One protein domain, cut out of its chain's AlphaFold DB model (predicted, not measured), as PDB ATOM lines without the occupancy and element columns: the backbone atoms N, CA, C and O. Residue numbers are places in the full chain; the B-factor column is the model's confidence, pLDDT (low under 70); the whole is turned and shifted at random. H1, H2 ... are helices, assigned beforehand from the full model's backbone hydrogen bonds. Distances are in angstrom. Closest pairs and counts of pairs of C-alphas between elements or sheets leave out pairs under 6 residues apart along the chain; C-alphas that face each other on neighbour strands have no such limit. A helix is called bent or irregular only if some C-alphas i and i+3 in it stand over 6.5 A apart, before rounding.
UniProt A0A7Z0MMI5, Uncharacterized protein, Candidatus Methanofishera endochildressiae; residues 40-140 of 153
ATOM      1  N   LEU A  40     -19.660  -3.163 -53.744       84.44
ATOM      2  CA  LEU A  40     -18.238  -3.527 -53.720       84.44
ATOM      3  C   LEU A  40     -17.362  -2.389 -54.258       84.44
ATOM      4  O   LEU A  40     -16.255  -2.191 -53.774       84.44
ATOM      5  N   THR A  41     -17.864  -1.620 -55.226       83.56
ATOM      6  CA  THR A  41     -17.177  -0.458 -55.803       83.56
ATOM      7  C   THR A  41     -16.943   0.653 -54.788       83.56
ATOM      8  O   THR A  41     -15.877   1.259 -54.792       83.56
ATOM      9  N   GLU A  42     -17.882   0.900 -53.874       83.75
ATOM     10  CA  GLU A  42     -17.680   1.897 -52.821       83.75
ATOM     11  C   GLU A  42     -16.643   1.440 -51.791       83.75
ATOM     12  O   GLU A  42     -15.812   2.242 -51.364       83.75
ATOM     13  N   ILE A  43     -16.648   0.151 -51.432       84.38
ATOM     14  CA  ILE A  43     -15.617  -0.444 -50.569       84.38
ATOM     15  C   ILE A  43     -14.258  -0.367 -51.266       84.38
ATOM     16  O   ILE A  43     -13.265   0.037 -50.659       84.38
ATOM     17  N   TRP A  44     -14.226  -0.694 -52.558       85.62
ATOM     18  CA  TRP A  44     -13.036  -0.608 -53.390       85.62
ATOM     19  C   TRP A  44     -12.473   0.806 -53.396       85.62
ATOM     20  O   TRP A  44     -11.289   1.001 -53.146       85.62
ATOM     21  N   ASP A  45     -13.316   1.807 -53.636       83.06
ATOM     22  CA  ASP A  45     -12.911   3.207 -53.631       83.06
ATOM     23  C   ASP A  45     -12.484   3.688 -52.247       83.06
ATOM     24  O   ASP A  45     -11.565   4.501 -52.145       83.06
ATOM     25  N   MET A  46     -13.119   3.197 -51.182       83.94
ATOM     26  CA  MET A  46     -12.744   3.508 -49.806       83.94
ATOM     27  C   MET A  46     -11.328   3.007 -49.498       83.94
ATOM     28  O   MET A  46     -10.500   3.793 -49.031       83.94
ATOM     29  N   VAL A  47     -11.013   1.756 -49.847       84.75
ATOM     30  CA  VAL A  47      -9.674   1.169 -49.663       84.75
ATOM     31  C   VAL A  47      -8.658   1.814 -50.608       84.75
ATOM     32  O   VAL A  47      -7.585   2.239 -50.179       84.75
ATOM     33  N   ALA A  48      -8.995   1.970 -51.890       83.75
ATOM     34  CA  ALA A  48      -8.089   2.507 -52.902       83.75
ATOM     35  C   ALA A  48      -7.686   3.969 -52.647       83.75
ATOM     36  O   ALA A  48      -6.678   4.431 -53.179       83.75
ATOM     37  N   ARG A  49      -8.434   4.720 -51.830       79.25
ATOM     38  CA  ARG A  49      -8.059   6.087 -51.431       79.25
ATOM     39  C   ARG A  49      -6.944   6.129 -50.390       79.25
ATOM     40  O   ARG A  49      -6.207   7.110 -50.363       79.25
ATOM     41  N   THR A  50      -6.822   5.115 -49.535       79.19
ATOM     42  CA  THR A  50      -5.928   5.153 -48.365       79.19
ATOM     43  C   THR A  50      -4.829   4.095 -48.393       79.19
ATOM     44  O   THR A  50      -3.756   4.349 -47.846       79.19
ATOM     45  N   ALA A  51      -5.024   2.959 -49.064       81.50
ATOM     46  CA  ALA A  51      -4.102   1.821 -49.018       81.50
ATOM     47  C   ALA A  51      -2.653   2.185 -49.395       81.50
ATOM     48  O   ALA A  51      -1.719   1.882 -48.656       81.50
ATOM     49  N   TYR A  52      -2.439   2.917 -50.493       80.00
ATOM     50  CA  TYR A  52      -1.084   3.310 -50.894       80.00
ATOM     51  C   TYR A  52      -0.480   4.408 -50.002       80.00
ATOM     52  O   TYR A  52       0.735   4.473 -49.812       80.00
ATOM     53  N   THR A  53      -1.327   5.232 -49.379       76.69
ATOM     54  CA  THR A  53      -0.869   6.224 -48.393       76.69
ATOM     55  C   THR A  53      -0.374   5.556 -47.108       76.69
ATOM     56  O   THR A  53       0.624   5.993 -46.543       76.69
ATOM     57  N   GLN A  54      -1.005   4.450 -46.691       80.00
ATOM     58  CA  GLN A  54      -0.546   3.618 -45.570       80.00
ATOM     59  C   GLN A  54       0.802   2.942 -45.863       80.00
ATOM     60  O   GLN A  54       1.573   2.687 -44.946       80.00
ATOM     61  N   LEU A  55       1.110   2.712 -47.141       81.25
ATOM     62  CA  LEU A  55       2.403   2.211 -47.619       81.25
ATOM     63  C   LEU A  55       3.446   3.330 -47.811       81.25
ATOM     64  O   LEU A  55       4.486   3.101 -48.425       81.25
ATOM     65  N   PHE A  56       3.178   4.542 -47.308       79.06
ATOM     66  CA  PHE A  56       4.065   5.708 -47.394       79.06
ATOM     67  C   PHE A  56       4.507   6.050 -48.824       79.06
ATOM     68  O   PHE A  56       5.611   6.549 -49.032       79.06
ATOM     69  N   TYR A  57       3.653   5.776 -49.816       76.12
ATOM     70  CA  TYR A  57       3.968   5.961 -51.237       76.12
ATOM     71  C   TYR A  57       5.228   5.209 -51.700       76.12
ATOM     72  O   TYR A  57       5.909   5.633 -52.634       76.12
ATOM     73  N   SER A  58       5.562   4.098 -51.038       82.38
ATOM     74  CA  SER A  58       6.758   3.319 -51.335       82.38
ATOM     75  C   SER A  58       6.430   2.076 -52.160       82.38
ATOM     76  O   SER A  58       5.690   1.185 -51.735       82.38
ATOM     77  N   ASN A  59       7.039   1.990 -53.346       85.19
ATOM     78  CA  ASN A  59       6.903   0.831 -54.231       85.19
ATOM     79  C   ASN A  59       7.538  -0.435 -53.641       85.19
ATOM     80  O   ASN A  59       7.040  -1.531 -53.887       85.19
ATOM     81  N   SER A  60       8.602  -0.305 -52.841       86.81
ATOM     82  CA  SER A  60       9.222  -1.463 -52.190       86.81
ATOM     83  C   SER A  60       8.293  -2.065 -51.138       86.81
ATOM     84  O   SER A  60       8.098  -3.276 -51.115       86.81
ATOM     85  N   LEU A  61       7.643  -1.222 -50.332       85.38
ATOM     86  CA  LEU A  61       6.637  -1.650 -49.358       85.38
ATOM     87  C   LEU A  61       5.431  -2.300 -50.040       85.38
ATOM     88  O   LEU A  61       4.933  -3.305 -49.540       85.38
ATOM     89  N   LEU A  62       4.991  -1.785 -51.192       88.25
ATOM     90  CA  LEU A  62       3.922  -2.405 -51.979       88.25
ATOM     91  C   LEU A  62       4.300  -3.823 -52.438       88.25
ATOM     92  O   LEU A  62       3.495  -4.745 -52.298       88.25
ATOM     93  N   LEU A  63       5.519  -4.014 -52.951       89.62
ATOM     94  CA  LEU A  63       6.009  -5.331 -53.368       89.62
ATOM     95  C   LEU A  63       6.152  -6.287 -52.182       89.62
ATOM     96  O   LEU A  63       5.690  -7.421 -52.263       89.62
ATOM     97  N   VAL A  64       6.723  -5.825 -51.066       91.31
ATOM     98  CA  VAL A  64       6.845  -6.620 -49.835       91.31
ATOM     99  C   VAL A  64       5.467  -7.011 -49.307       91.31
ATOM    100  O   VAL A  64       5.244  -8.176 -48.999       91.31
ATOM    101  N   CYS A  65       4.515  -6.077 -49.257       89.69
ATOM    102  CA  CYS A  65       3.137  -6.352 -48.857       89.69
ATOM    103  C   CYS A  65       2.482  -7.377 -49.789       89.69
ATOM    104  O   CYS A  65       1.889  -8.343 -49.317       89.69
ATOM    105  N   THR A  66       2.663  -7.225 -51.103       91.06
ATOM    106  CA  THR A  66       2.152  -8.172 -52.101       91.06
ATOM    107  C   THR A  66       2.731  -9.565 -51.894       91.06
ATOM    108  O   THR A  66       1.979 -10.539 -51.859       91.06
ATOM    109  N   LEU A  67       4.047  -9.666 -51.704       91.88
ATOM    110  CA  LEU A  67       4.739 -10.927 -51.466       91.88
ATOM    111  C   LEU A  67       4.270 -11.581 -50.164       91.88
ATOM    112  O   LEU A  67       3.913 -12.753 -50.174       91.88
ATOM    113  N   LEU A  68       4.219 -10.824 -49.065       91.81
ATOM    114  CA  LEU A  68       3.786 -11.321 -47.759       91.81
ATOM    115  C   LEU A  68       2.331 -11.779 -47.781       91.81
ATOM    116  O   LEU A  68       2.034 -12.857 -47.282       91.81
ATOM    117  N   MET A  69       1.426 -11.006 -48.388       90.31
ATOM    118  CA  MET A  69       0.028 -11.411 -48.519       90.31
ATOM    119  C   MET A  69      -0.107 -12.658 -49.392       90.31
ATOM    120  O   MET A  69      -0.810 -13.592 -49.018       90.31
ATOM    121  N   SER A  70       0.603 -12.717 -50.517       89.00
ATOM    122  CA  SER A  70       0.575 -13.889 -51.396       89.00
ATOM    123  C   SER A  70       1.108 -15.124 -50.673       89.00
ATOM    124  O   SER A  70       0.480 -16.176 -50.697       89.00
ATOM    125  N   LEU A  71       2.223 -14.994 -49.955       88.75
ATOM    126  CA  LEU A  71       2.808 -16.094 -49.201       88.75
ATOM    127  C   LEU A  71       1.893 -16.531 -48.053       88.75
ATOM    128  O   LEU A  71       1.638 -17.713 -47.891       88.75
ATOM    129  N   MET A  72       1.347 -15.597 -47.280       88.25
ATOM    130  CA  MET A  72       0.541 -15.933 -46.107       88.25
ATOM    131  C   MET A  72      -0.819 -16.535 -46.482       88.25
ATOM    132  O   MET A  72      -1.286 -17.444 -45.801       88.25
ATOM    133  N   TYR A  73      -1.443 -16.053 -47.562       87.31
ATOM    134  CA  TYR A  73      -2.801 -16.453 -47.940       87.31
ATOM    135  C   TYR A  73      -2.872 -17.480 -49.069       87.31
ATOM    136  O   TYR A  73      -3.880 -18.172 -49.145       87.31
ATOM    137  N   LEU A  74      -1.864 -17.608 -49.939       87.25
ATOM    138  CA  LEU A  74      -1.876 -18.593 -51.032       87.25
ATOM    139  C   LEU A  74      -1.005 -19.812 -50.729       87.25
ATOM    140  O   LEU A  74      -1.411 -20.926 -51.052       87.25
ATOM    141  N   LEU A  75       0.159 -19.638 -50.088       87.31
ATOM    142  CA  LEU A  75       1.089 -20.749 -49.834       87.31
ATOM    143  C   LEU A  75       0.440 -21.913 -49.069       87.31
ATOM    144  O   LEU A  75       0.634 -23.046 -49.504       87.31
ATOM    145  N   PRO A  76      -0.356 -21.694 -47.998       86.00
ATOM    146  CA  PRO A  76      -0.988 -22.803 -47.287       86.00
ATOM    147  C   PRO A  76      -1.940 -23.605 -48.180       86.00
ATOM    148  O   PRO A  76      -1.977 -24.826 -48.094       86.00
ATOM    149  N   TRP A  77      -2.661 -22.943 -49.091       86.31
ATOM    150  CA  TRP A  77      -3.571 -23.604 -50.030       86.31
ATOM    151  C   TRP A  77      -2.832 -24.378 -51.117       86.31
ATOM    152  O   TRP A  77      -3.216 -25.500 -51.433       86.31
ATOM    153  N   PHE A  78      -1.743 -23.822 -51.654       87.38
ATOM    154  CA  PHE A  78      -0.867 -24.559 -52.565       87.38
ATOM    155  C   PHE A  78      -0.238 -25.771 -51.869       87.38
ATOM    156  O   PHE A  78      -0.193 -26.859 -52.442       87.38
ATOM    157  N   GLY A  79       0.181 -25.621 -50.614       86.44
ATOM    158  CA  GLY A  79       0.761 -26.705 -49.832       86.44
ATOM    159  C   GLY A  79      -0.201 -27.865 -49.563       86.44
ATOM    160  O   GLY A  79       0.241 -29.006 -49.485       86.44
ATOM    161  N   LEU A  80      -1.517 -27.618 -49.518       86.62
ATOM    162  CA  LEU A  80      -2.517 -28.690 -49.424       86.62
ATOM    163  C   LEU A  80      -2.569 -29.592 -50.664       86.62
ATOM    164  O   LEU A  80      -2.916 -30.765 -50.534       86.62
ATOM    165  N   VAL A  81      -2.260 -29.048 -51.845       88.69
ATOM    166  CA  VAL A  81      -2.378 -29.751 -53.133       88.69
ATOM    167  C   VAL A  81      -1.042 -30.344 -53.577       88.69
ATOM    168  O   VAL A  81      -1.006 -31.453 -54.101       88.69
ATOM    169  N   PHE A  82       0.055 -29.607 -53.386       88.88
ATOM    170  CA  PHE A  82       1.351 -29.930 -53.986       88.88
ATOM    171  C   PHE A  82       2.370 -30.520 -53.010       88.88
ATOM    172  O   PHE A  82       3.332 -31.145 -53.456       88.88
ATOM    173  N   PHE A  83       2.213 -30.320 -51.697       89.69
ATOM    174  CA  PHE A  83       3.164 -30.850 -50.719       89.69
ATOM    175  C   PHE A  83       2.704 -32.198 -50.171       89.69
ATOM    176  O   PHE A  83       1.515 -32.485 -50.065       89.69
ATOM    177  N   THR A  84       3.672 -33.026 -49.787       89.06
ATOM    178  CA  THR A  84       3.458 -34.324 -49.140       89.06
ATOM    179  C   THR A  84       4.282 -34.409 -47.850       89.06
ATOM    180  O   THR A  84       5.176 -33.595 -47.601       89.06
ATOM    181  N   GLY A  85       3.956 -35.367 -46.979       88.88
ATOM    182  CA  GLY A  85       4.674 -35.576 -45.716       88.88
ATOM    183  C   GLY A  85       4.486 -34.438 -44.704       88.88
ATOM    184  O   GLY A  85       3.385 -33.917 -44.524       88.88
ATOM    185  N   SER A  86       5.562 -34.051 -44.014       88.69
ATOM    186  CA  SER A  86       5.526 -33.038 -42.946       88.69
ATOM    187  C   SER A  86       5.120 -31.645 -43.443       88.69
ATOM    188  O   SER A  86       4.405 -30.928 -42.746       88.69
ATOM    189  N   ALA A  87       5.508 -31.271 -44.665       87.50
ATOM    190  CA  ALA A  87       5.151 -29.985 -45.268       87.50
ATOM    191  C   ALA A  87       3.636 -29.843 -45.520       87.50
ATOM    192  O   ALA A  87       3.073 -28.757 -45.351       87.50
ATOM    193  N   TRP A  88       2.957 -30.944 -45.854       91.75
ATOM    194  CA  TRP A  88       1.497 -30.970 -45.972       91.75
ATOM    195  C   TRP A  88       0.824 -30.705 -44.620       91.75
ATOM    196  O   TRP A  88      -0.075 -29.871 -44.527       91.75
ATOM    197  N   PHE A  89       1.320 -31.330 -43.547       90.50
ATOM    198  CA  PHE A  89       0.791 -31.131 -42.195       90.50
ATOM    199  C   PHE A  89       0.879 -29.665 -41.744       90.50
ATOM    200  O   PHE A  89      -0.099 -29.114 -41.239       90.50
ATOM    201  N   PHE A  90       2.013 -28.997 -41.984       91.31
ATOM    202  CA  PHE A  90       2.149 -27.566 -41.687       91.31
ATOM    203  C   PHE A  90       1.194 -26.695 -42.510       91.31
ATOM    204  O   PHE A  90       0.687 -25.698 -42.000       91.31
ATOM    205  N   SER A  91       0.904 -27.086 -43.752       89.94
ATOM    206  CA  SER A  91      -0.040 -26.376 -44.622       89.94
ATOM    207  C   SER A  91      -1.476 -26.495 -44.105       89.94
ATOM    208  O   SER A  91      -2.171 -25.486 -43.982       89.94
ATOM    209  N   VAL A  92      -1.897 -27.701 -43.699       90.56
ATOM    210  CA  VAL A  92      -3.191 -27.932 -43.030       90.56
ATOM    211  C   VAL A  92      -3.295 -27.106 -41.754       90.56
ATOM    212  O   VAL A  92      -4.284 -26.399 -41.554       90.56
ATOM    213  N   LEU A  93      -2.268 -27.154 -40.905       93.00
ATOM    214  CA  LEU A  93      -2.252 -26.417 -39.647       93.00
ATOM    215  C   LEU A  93      -2.357 -24.903 -39.879       93.00
ATOM    216  O   LEU A  93      -3.137 -24.233 -39.205       93.00
ATOM    217  N   ALA A  94      -1.627 -24.367 -40.859       91.31
ATOM    218  CA  ALA A  94      -1.690 -22.954 -41.218       91.31
ATOM    219  C   ALA A  94      -3.093 -22.538 -41.692       91.31
ATOM    220  O   ALA A  94      -3.607 -21.513 -41.244       91.31
ATOM    221  N   VAL A  95      -3.750 -23.350 -42.533       89.56
ATOM    222  CA  VAL A  95      -5.135 -23.091 -42.971       89.56
ATOM    223  C   VAL A  95      -6.108 -23.137 -41.791       89.56
ATOM    224  O   VAL A  95      -6.967 -22.261 -41.682       89.56
ATOM    225  N   LEU A  96      -5.962 -24.104 -40.879       90.81
ATOM    226  CA  LEU A  96      -6.804 -24.208 -39.684       90.81
ATOM    227  C   LEU A  96      -6.643 -23.002 -38.758       90.81
ATOM    228  O   LEU A  96      -7.648 -22.452 -38.309       90.81
ATOM    229  N   ILE A  97      -5.409 -22.556 -38.507       91.25
ATOM    230  CA  ILE A  97      -5.139 -21.360 -37.698       91.25
ATOM    231  C   ILE A  97      -5.750 -20.127 -38.367       91.25
ATOM    232  O   ILE A  97      -6.453 -19.361 -37.711       91.25
ATOM    233  N   MET A  98      -5.544 -19.956 -39.676       90.56
ATOM    234  CA  MET A  98      -6.104 -18.836 -40.434       90.56
ATOM    235  C   MET A  98      -7.638 -18.804 -40.347       90.56
ATOM    236  O   MET A  98      -8.220 -17.760 -40.049       90.56
ATOM    237  N   CYS A  99      -8.298 -19.946 -40.555       88.31
ATOM    238  CA  CYS A  99      -9.753 -20.052 -40.445       88.31
ATOM    239  C   CYS A  99     -10.228 -19.815 -39.005       88.31
ATOM    240  O   CYS A  99     -11.207 -19.102 -38.789       88.31
ATOM    241  N   GLY A 100      -9.521 -20.372 -38.017       89.19
ATOM    242  CA  GLY A 100      -9.834 -20.234 -36.596       89.19
ATOM    243  C   GLY A 100      -9.758 -18.789 -36.105       89.19
ATOM    244  O   GLY A 100     -10.641 -18.356 -35.368       89.19
ATOM    245  N   LEU A 101      -8.765 -18.021 -36.565       89.25
ATOM    246  CA  LEU A 101      -8.627 -16.598 -36.239       89.25
ATOM    247  C   LEU A 101      -9.717 -15.727 -36.877       89.25
ATOM    248  O   LEU A 101     -10.087 -14.703 -36.309       89.25
ATOM    249  N   TYR A 102     -10.255 -16.130 -38.030       87.50
ATOM    250  CA  TYR A 102     -11.295 -15.373 -38.734       87.50
ATOM    251  C   TYR A 102     -12.723 -15.708 -38.273       87.50
ATOM    252  O   TYR A 102     -13.624 -14.869 -38.321       87.50
ATOM    253  N   LEU A 103     -12.931 -16.919 -37.758       87.88
ATOM    254  CA  LEU A 103     -14.214 -17.386 -37.238       87.88
ATOM    255  C   LEU A 103     -14.870 -16.470 -36.181       87.88
ATOM    256  O   LEU A 103     -16.075 -16.234 -36.302       87.88
ATOM    257  N   PRO A 104     -14.165 -15.928 -35.159       86.56
ATOM    258  CA  PRO A 104     -14.790 -15.026 -34.191       86.56
ATOM    259  C   PRO A 104     -15.317 -13.750 -34.852       86.56
ATOM    260  O   PRO A 104     -16.381 -13.270 -34.469       86.56
ATOM    261  N   THR A 105     -14.636 -13.238 -35.881       86.00
ATOM    262  CA  THR A 105     -15.096 -12.079 -36.653       86.00
ATOM    263  C   THR A 105     -16.377 -12.402 -37.416       86.00
ATOM    264  O   THR A 105     -17.338 -11.640 -37.335       86.00
ATOM    265  N   LEU A 106     -16.440 -13.549 -38.100       87.12
ATOM    266  CA  LEU A 106     -17.654 -13.976 -38.805       87.12
ATOM    267  C   LEU A 106     -18.836 -14.163 -37.852       87.12
ATOM    268  O   LEU A 106     -19.936 -13.701 -38.144       87.12
ATOM    269  N   ARG A 107     -18.602 -14.785 -36.689       87.00
ATOM    270  CA  ARG A 107     -19.630 -14.968 -35.655       87.00
ATOM    271  C   ARG A 107     -20.118 -13.639 -35.093       87.00
ATOM    272  O   ARG A 107     -21.322 -13.472 -34.939       87.00
ATOM    273  N   PHE A 108     -19.206 -12.701 -34.834       84.56
ATOM    274  CA  PHE A 108     -19.555 -11.364 -34.361       84.56
ATOM    275  C   PHE A 108     -20.485 -10.651 -35.352       84.56
ATOM    276  O   PHE A 108     -21.505 -10.109 -34.953       84.56
ATOM    277  N   TYR A 109     -20.197 -10.723 -36.653       82.69
ATOM    278  CA  TYR A 109     -21.046 -10.122 -37.689       82.69
ATOM    279  C   TYR A 109     -22.193 -11.026 -38.176       82.69
ATOM    280  O   TYR A 109     -22.851 -10.691 -39.160       82.69
ATOM    281  N   THR A 110     -22.471 -12.154 -37.511       83.94
ATOM    282  CA  THR A 110     -23.525 -13.122 -37.889       83.94
ATOM    283  C   THR A 110     -23.445 -13.608 -39.345       83.94
ATOM    284  O   THR A 110     -24.455 -13.884 -39.990       83.94
ATOM    285  N   LEU A 111     -22.229 -13.716 -39.884       85.69
ATOM    286  CA  LEU A 111     -21.967 -14.179 -41.246       85.69
ATOM    287  C   LEU A 111     -21.756 -15.697 -41.290       85.69
ATOM    288  O   LEU A 111     -21.360 -16.327 -40.307       85.69
ATOM    289  N   ASN A 112     -21.987 -16.296 -42.462       88.19
ATOM    290  CA  ASN A 112     -21.779 -17.730 -42.664       88.19
ATOM    291  C   ASN A 112     -20.296 -18.108 -42.459       88.19
ATOM    292  O   ASN A 112     -19.417 -17.589 -43.143       88.19
ATOM    293  N   SER A 113     -20.025 -19.059 -41.559       85.69
ATOM    294  CA  SER A 113     -18.675 -19.566 -41.258       85.69
ATOM    295  C   SER A 113     -17.936 -20.120 -42.486       85.69
ATOM    296  O   SER A 113     -16.707 -20.132 -42.501       85.69
ATOM    297  N   ALA A 114     -18.661 -20.537 -43.532       85.00
ATOM    298  CA  ALA A 114     -18.072 -21.002 -44.790       85.00
ATOM    299  C   ALA A 114     -17.201 -19.935 -45.484       85.00
ATOM    300  O   ALA A 114     -16.258 -20.285 -46.192       85.00
ATOM    301  N   TRP A 115     -17.445 -18.643 -45.225       85.50
ATOM    302  CA  TRP A 115     -16.634 -17.548 -45.768       85.50
ATOM    303  C   TRP A 115     -15.165 -17.598 -45.333       85.50
ATOM    304  O   TRP A 115     -14.317 -17.021 -46.012       85.50
ATOM    305  N   ALA A 116     -14.829 -18.329 -44.264       84.50
ATOM    306  CA  ALA A 116     -13.441 -18.528 -43.852       84.50
ATOM    307  C   ALA A 116     -12.593 -19.258 -44.908       84.50
ATOM    308  O   ALA A 116     -11.397 -18.996 -45.022       84.50
ATOM    309  N   LEU A 117     -13.206 -20.108 -45.737       83.44
ATOM    310  CA  LEU A 117     -12.507 -20.782 -46.836       83.44
ATOM    311  C   LEU A 117     -12.264 -19.849 -48.031       83.44
ATOM    312  O   LEU A 117     -11.363 -20.089 -48.825       83.44
ATOM    313  N   CYS A 118     -13.018 -18.753 -48.144       85.19
ATOM    314  CA  CYS A 118     -12.864 -17.759 -49.208       85.19
ATOM    315  C   CYS A 118     -11.787 -16.700 -48.903       85.19
ATOM    316  O   CYS A 118     -11.592 -15.781 -49.697       85.19
ATOM    317  N   MET A 119     -11.053 -16.827 -47.793       83.19
ATOM    318  CA  MET A 119      -9.940 -15.945 -47.413       83.19
ATOM    319  C   MET A 119      -8.910 -15.659 -48.522       83.19
ATOM    320  O   MET A 119      -8.565 -14.487 -48.674       83.19
ATOM    321  N   PRO A 120      -8.437 -16.625 -49.339       84.19
ATOM    322  CA  PRO A 120      -7.515 -16.311 -50.436       84.19
ATOM    323  C   PRO A 120      -8.138 -15.374 -51.480       84.19
ATOM    324  O   PRO A 120      -7.456 -14.494 -52.004       84.19
ATOM    325  N   VAL A 121      -9.443 -15.499 -51.740       87.25
ATOM    326  CA  VAL A 121     -10.173 -14.605 -52.652       87.25
ATOM    327  C   VAL A 121     -10.281 -13.203 -52.051       87.25
ATOM    328  O   VAL A 121     -10.018 -12.217 -52.736       87.25
ATOM    329  N   ILE A 122     -10.604 -13.104 -50.757       87.94
ATOM    330  CA  ILE A 122     -10.681 -11.827 -50.028       87.94
ATOM    331  C   ILE A 122      -9.316 -11.127 -50.030       87.94
ATOM    332  O   ILE A 122      -9.227  -9.939 -50.344       87.94
ATOM    333  N   ALA A 123      -8.247 -11.868 -49.729       87.62
ATOM    334  CA  ALA A 123      -6.882 -11.360 -49.757       87.62
ATOM    335  C   ALA A 123      -6.493 -10.874 -51.159       87.62
ATOM    336  O   ALA A 123      -5.926  -9.790 -51.281       87.62
ATOM    337  N   GLY A 124      -6.851 -11.621 -52.209       88.69
ATOM    338  CA  GLY A 124      -6.632 -11.227 -53.600       88.69
ATOM    339  C   GLY A 124      -7.354  -9.931 -53.972       88.69
ATOM    340  O   GLY A 124      -6.736  -9.023 -54.526       88.69
ATOM    341  N   LEU A 125      -8.633  -9.794 -53.609       88.81
ATOM    342  CA  LEU A 125      -9.396  -8.560 -53.824       88.81
ATOM    343  C   LEU A 125      -8.765  -7.367 -53.099       88.81
ATOM    344  O   LEU A 125      -8.610  -6.304 -53.696       88.81
ATOM    345  N   TYR A 126      -8.349  -7.542 -51.843       87.88
ATOM    346  CA  TYR A 126      -7.661  -6.494 -51.087       87.88
ATOM    347  C   TYR A 126      -6.332  -6.089 -51.740       87.88
ATOM    348  O   TYR A 126      -5.995  -4.904 -51.827       87.88
ATOM    349  N   LEU A 127      -5.588  -7.068 -52.257       88.62
ATOM    350  CA  LEU A 127      -4.362  -6.832 -53.007       88.62
ATOM    351  C   LEU A 127      -4.635  -6.016 -54.274       88.62
ATOM    352  O   LEU A 127      -3.973  -5.006 -54.507       88.62
ATOM    353  N   LEU A 128      -5.657  -6.386 -55.048       89.25
ATOM    354  CA  LEU A 128      -6.074  -5.634 -56.230       89.25
ATOM    355  C   LEU A 128      -6.489  -4.202 -55.870       89.25
ATOM    356  O   LEU A 128      -6.051  -3.263 -56.531       89.25
ATOM    357  N   MET A 129      -7.258  -4.002 -54.796       88.50
ATOM    358  CA  MET A 129      -7.608  -2.665 -54.296       88.50
ATOM    359  C   MET A 129      -6.351  -1.848 -53.960       88.50
ATOM    360  O   MET A 129      -6.233  -0.686 -54.355       88.50
ATOM    361  N   THR A 130      -5.367  -2.469 -53.312       87.62
ATOM    362  CA  THR A 130      -4.084  -1.839 -52.967       87.62
ATOM    363  C   THR A 130      -3.292  -1.448 -54.219       87.62
ATOM    364  O   THR A 130      -2.789  -0.328 -54.314       87.62
ATOM    365  N   TRP A 131      -3.246  -2.315 -55.233       88.25
ATOM    366  CA  TRP A 131      -2.623  -2.006 -56.522       88.25
ATOM    367  C   TRP A 131      -3.355  -0.895 -57.272       88.25
ATOM    368  O   TRP A 131      -2.714   0.016 -57.792       88.25
ATOM    369  N   THR A 132      -4.692  -0.894 -57.279       86.94
ATOM    370  CA  THR A 132      -5.444   0.218 -57.879       86.94
ATOM    371  C   THR A 132      -5.173   1.544 -57.173       86.94
ATOM    372  O   THR A 132      -5.105   2.569 -57.843       86.94
ATOM    373  N   SER A 133      -4.937   1.534 -55.855       84.12
ATOM    374  CA  SER A 133      -4.499   2.714 -55.098       84.12
ATOM    375  C   SER A 133      -3.159   3.251 -55.612       84.12
ATOM    376  O   SER A 133      -3.039   4.442 -55.904       84.12
ATOM    377  N   ALA A 134      -2.173   2.366 -55.794       84.56
ATOM    378  CA  ALA A 134      -0.859   2.724 -56.326       84.56
ATOM    379  C   ALA A 134      -0.948   3.273 -57.761       84.56
ATOM    380  O   ALA A 134      -0.370   4.314 -58.069       84.56
ATOM    381  N   ILE A 135      -1.746   2.630 -58.621       84.12
ATOM    382  CA  ILE A 135      -1.968   3.067 -60.007       84.12
ATOM    383  C   ILE A 135      -2.647   4.440 -60.051       84.12
ATOM    384  O   ILE A 135      -2.223   5.305 -60.820       84.12
ATOM    385  N   ARG A 136      -3.680   4.675 -59.228       81.81
ATOM    386  CA  ARG A 136      -4.347   5.986 -59.121       81.81
ATOM    387  C   ARG A 136      -3.369   7.069 -58.667       81.81
ATOM    388  O   ARG A 136      -3.360   8.159 -59.237       81.81
ATOM    389  N   TYR A 137      -2.484   6.753 -57.720       78.12
ATOM    390  CA  TYR A 137      -1.432   7.673 -57.297       78.12
ATOM    391  C   TYR A 137      -0.439   7.995 -58.423       78.12
ATOM    392  O   TYR A 137      -0.141   9.169 -58.646       78.12
ATOM    393  N   TRP A 138       0.038   6.993 -59.171       78.44
ATOM    394  CA  TRP A 138       0.926   7.216 -60.321       78.44
ATOM    395  C   TRP A 138       0.248   8.002 -61.450       78.44
ATOM    396  O   TRP A 138       0.910   8.781 -62.130       78.44
ATOM    397  N   ARG A 139      -1.074   7.865 -61.610       78.62
ATOM    398  CA  ARG A 139      -1.890   8.684 -62.525       78.62
ATOM    399  C   ARG A 139      -2.124  10.120 -62.038       78.62
ATOM    400  O   ARG A 139      -2.780  10.889 -62.731       78.62
ATOM    401  N   GLY A 140      -1.590  10.500 -60.877       66.25
ATOM    402  CA  GLY A 140      -1.677  11.862 -60.350       66.25
ATOM    403  C   GLY A 140      -2.935  12.154 -59.531       66.25
ATOM    404  O   GLY A 140      -3.115  13.285 -59.079       66.25
TER     405      GLY A 140
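Overview. This is residues 40 to 140 of the 153 residues of an uncharacterized protein of Candidatus Methanofishera endochildressiae (UniProt A0A7Z0MMI5). Two long helices, H2 and H4, run side by side in opposite directions and make the long axis, with H3 crossing the pair at one end and H1 crossing H4 near the other end. H4 packs on each of the other three helices, while H1 and H3 stay at opposite ends of the pair. The printed part has 101 residues with four named helices, in the order H1, H2, H3, H4, and no named strand; its class is all helix. The whole is loose, with a radius of gyration of the C-alphas of 15.8 A, and only just flat, with spans of 49 by 33 by 18 A.

Along the chain. The longest helix is H4, residues 113 to 138, 38.3 A from first to last C-alpha, from (-18.675, -19.566, -41.258) to (0.926, 7.216, -60.321). H2 is residues 59 to 82, 31.3 A long. H3 is residues 86 to 108, 34.2 A long. H1 is residues 40 to 54, 20.7 A long, and its C-alpha 40 is at (-18.238, -3.527, -53.720). The four helices are irregular: C-alphas 49 and 52 in H1 are 7.5 A apart and C-alphas 117 and 120 in H4 7.6 A, while H2 and H3 are only just irregular, with C-alphas 73 and 76 at 6.6 A and C-alphas 101 and 104 at 6.7 A. Kinks stand near residue 76 in H2, 45 degrees, near residue 102 in H3, 26 degrees, and near residue 120 in H4, 53 degrees.

Arrangement. H4 is the hub, touching three helices. With residues 119 to 131 it touches H2 at a shallow tilt of 26 degrees, opposite ways; the closest C-alphas, of Tyr 73 and Pro 120, are 5.3 A apart. With residues 113 to 117 it touches residues 99 to 107 of H3, about perpendicular at 86 degrees; the closest C-alphas, of Cys 99 and Ala 116, are 5.2 A apart. With residues 129 to 137 it touches H1 at a steep tilt of 61 degrees, the same way; the closest C-alphas, of Ala 48 and Ser 133, are 4.2 A apart. Residues 75 to 80 of H2 touch residues 87 to 95 of H3, opposite ways at 68 degrees, steep but only just short of about perpendicular; the closest C-alphas, of Pro 76 and Ser 91, are 4.6 A apart. H1 and H2 are close but not clearly touching, with the C-alphas of Tyr 52 and Leu 62 closest at 7.7 A. H1 and H3 are apart. The O i to N i+4 pairs within hydrogen-bond range are 8 of 11 in H1, 17 of 20 in H2, 17 of 19 in H3 and 17 of 22 in H4.

Size, cuts and confidence. The C-alphas farthest apart, of Gly 85 and Gly 140, are 50.0 A apart. The printed part has no cut, and its three links are tight. The mean pLDDT of the printed part is 86.1; residue 140 is under 70.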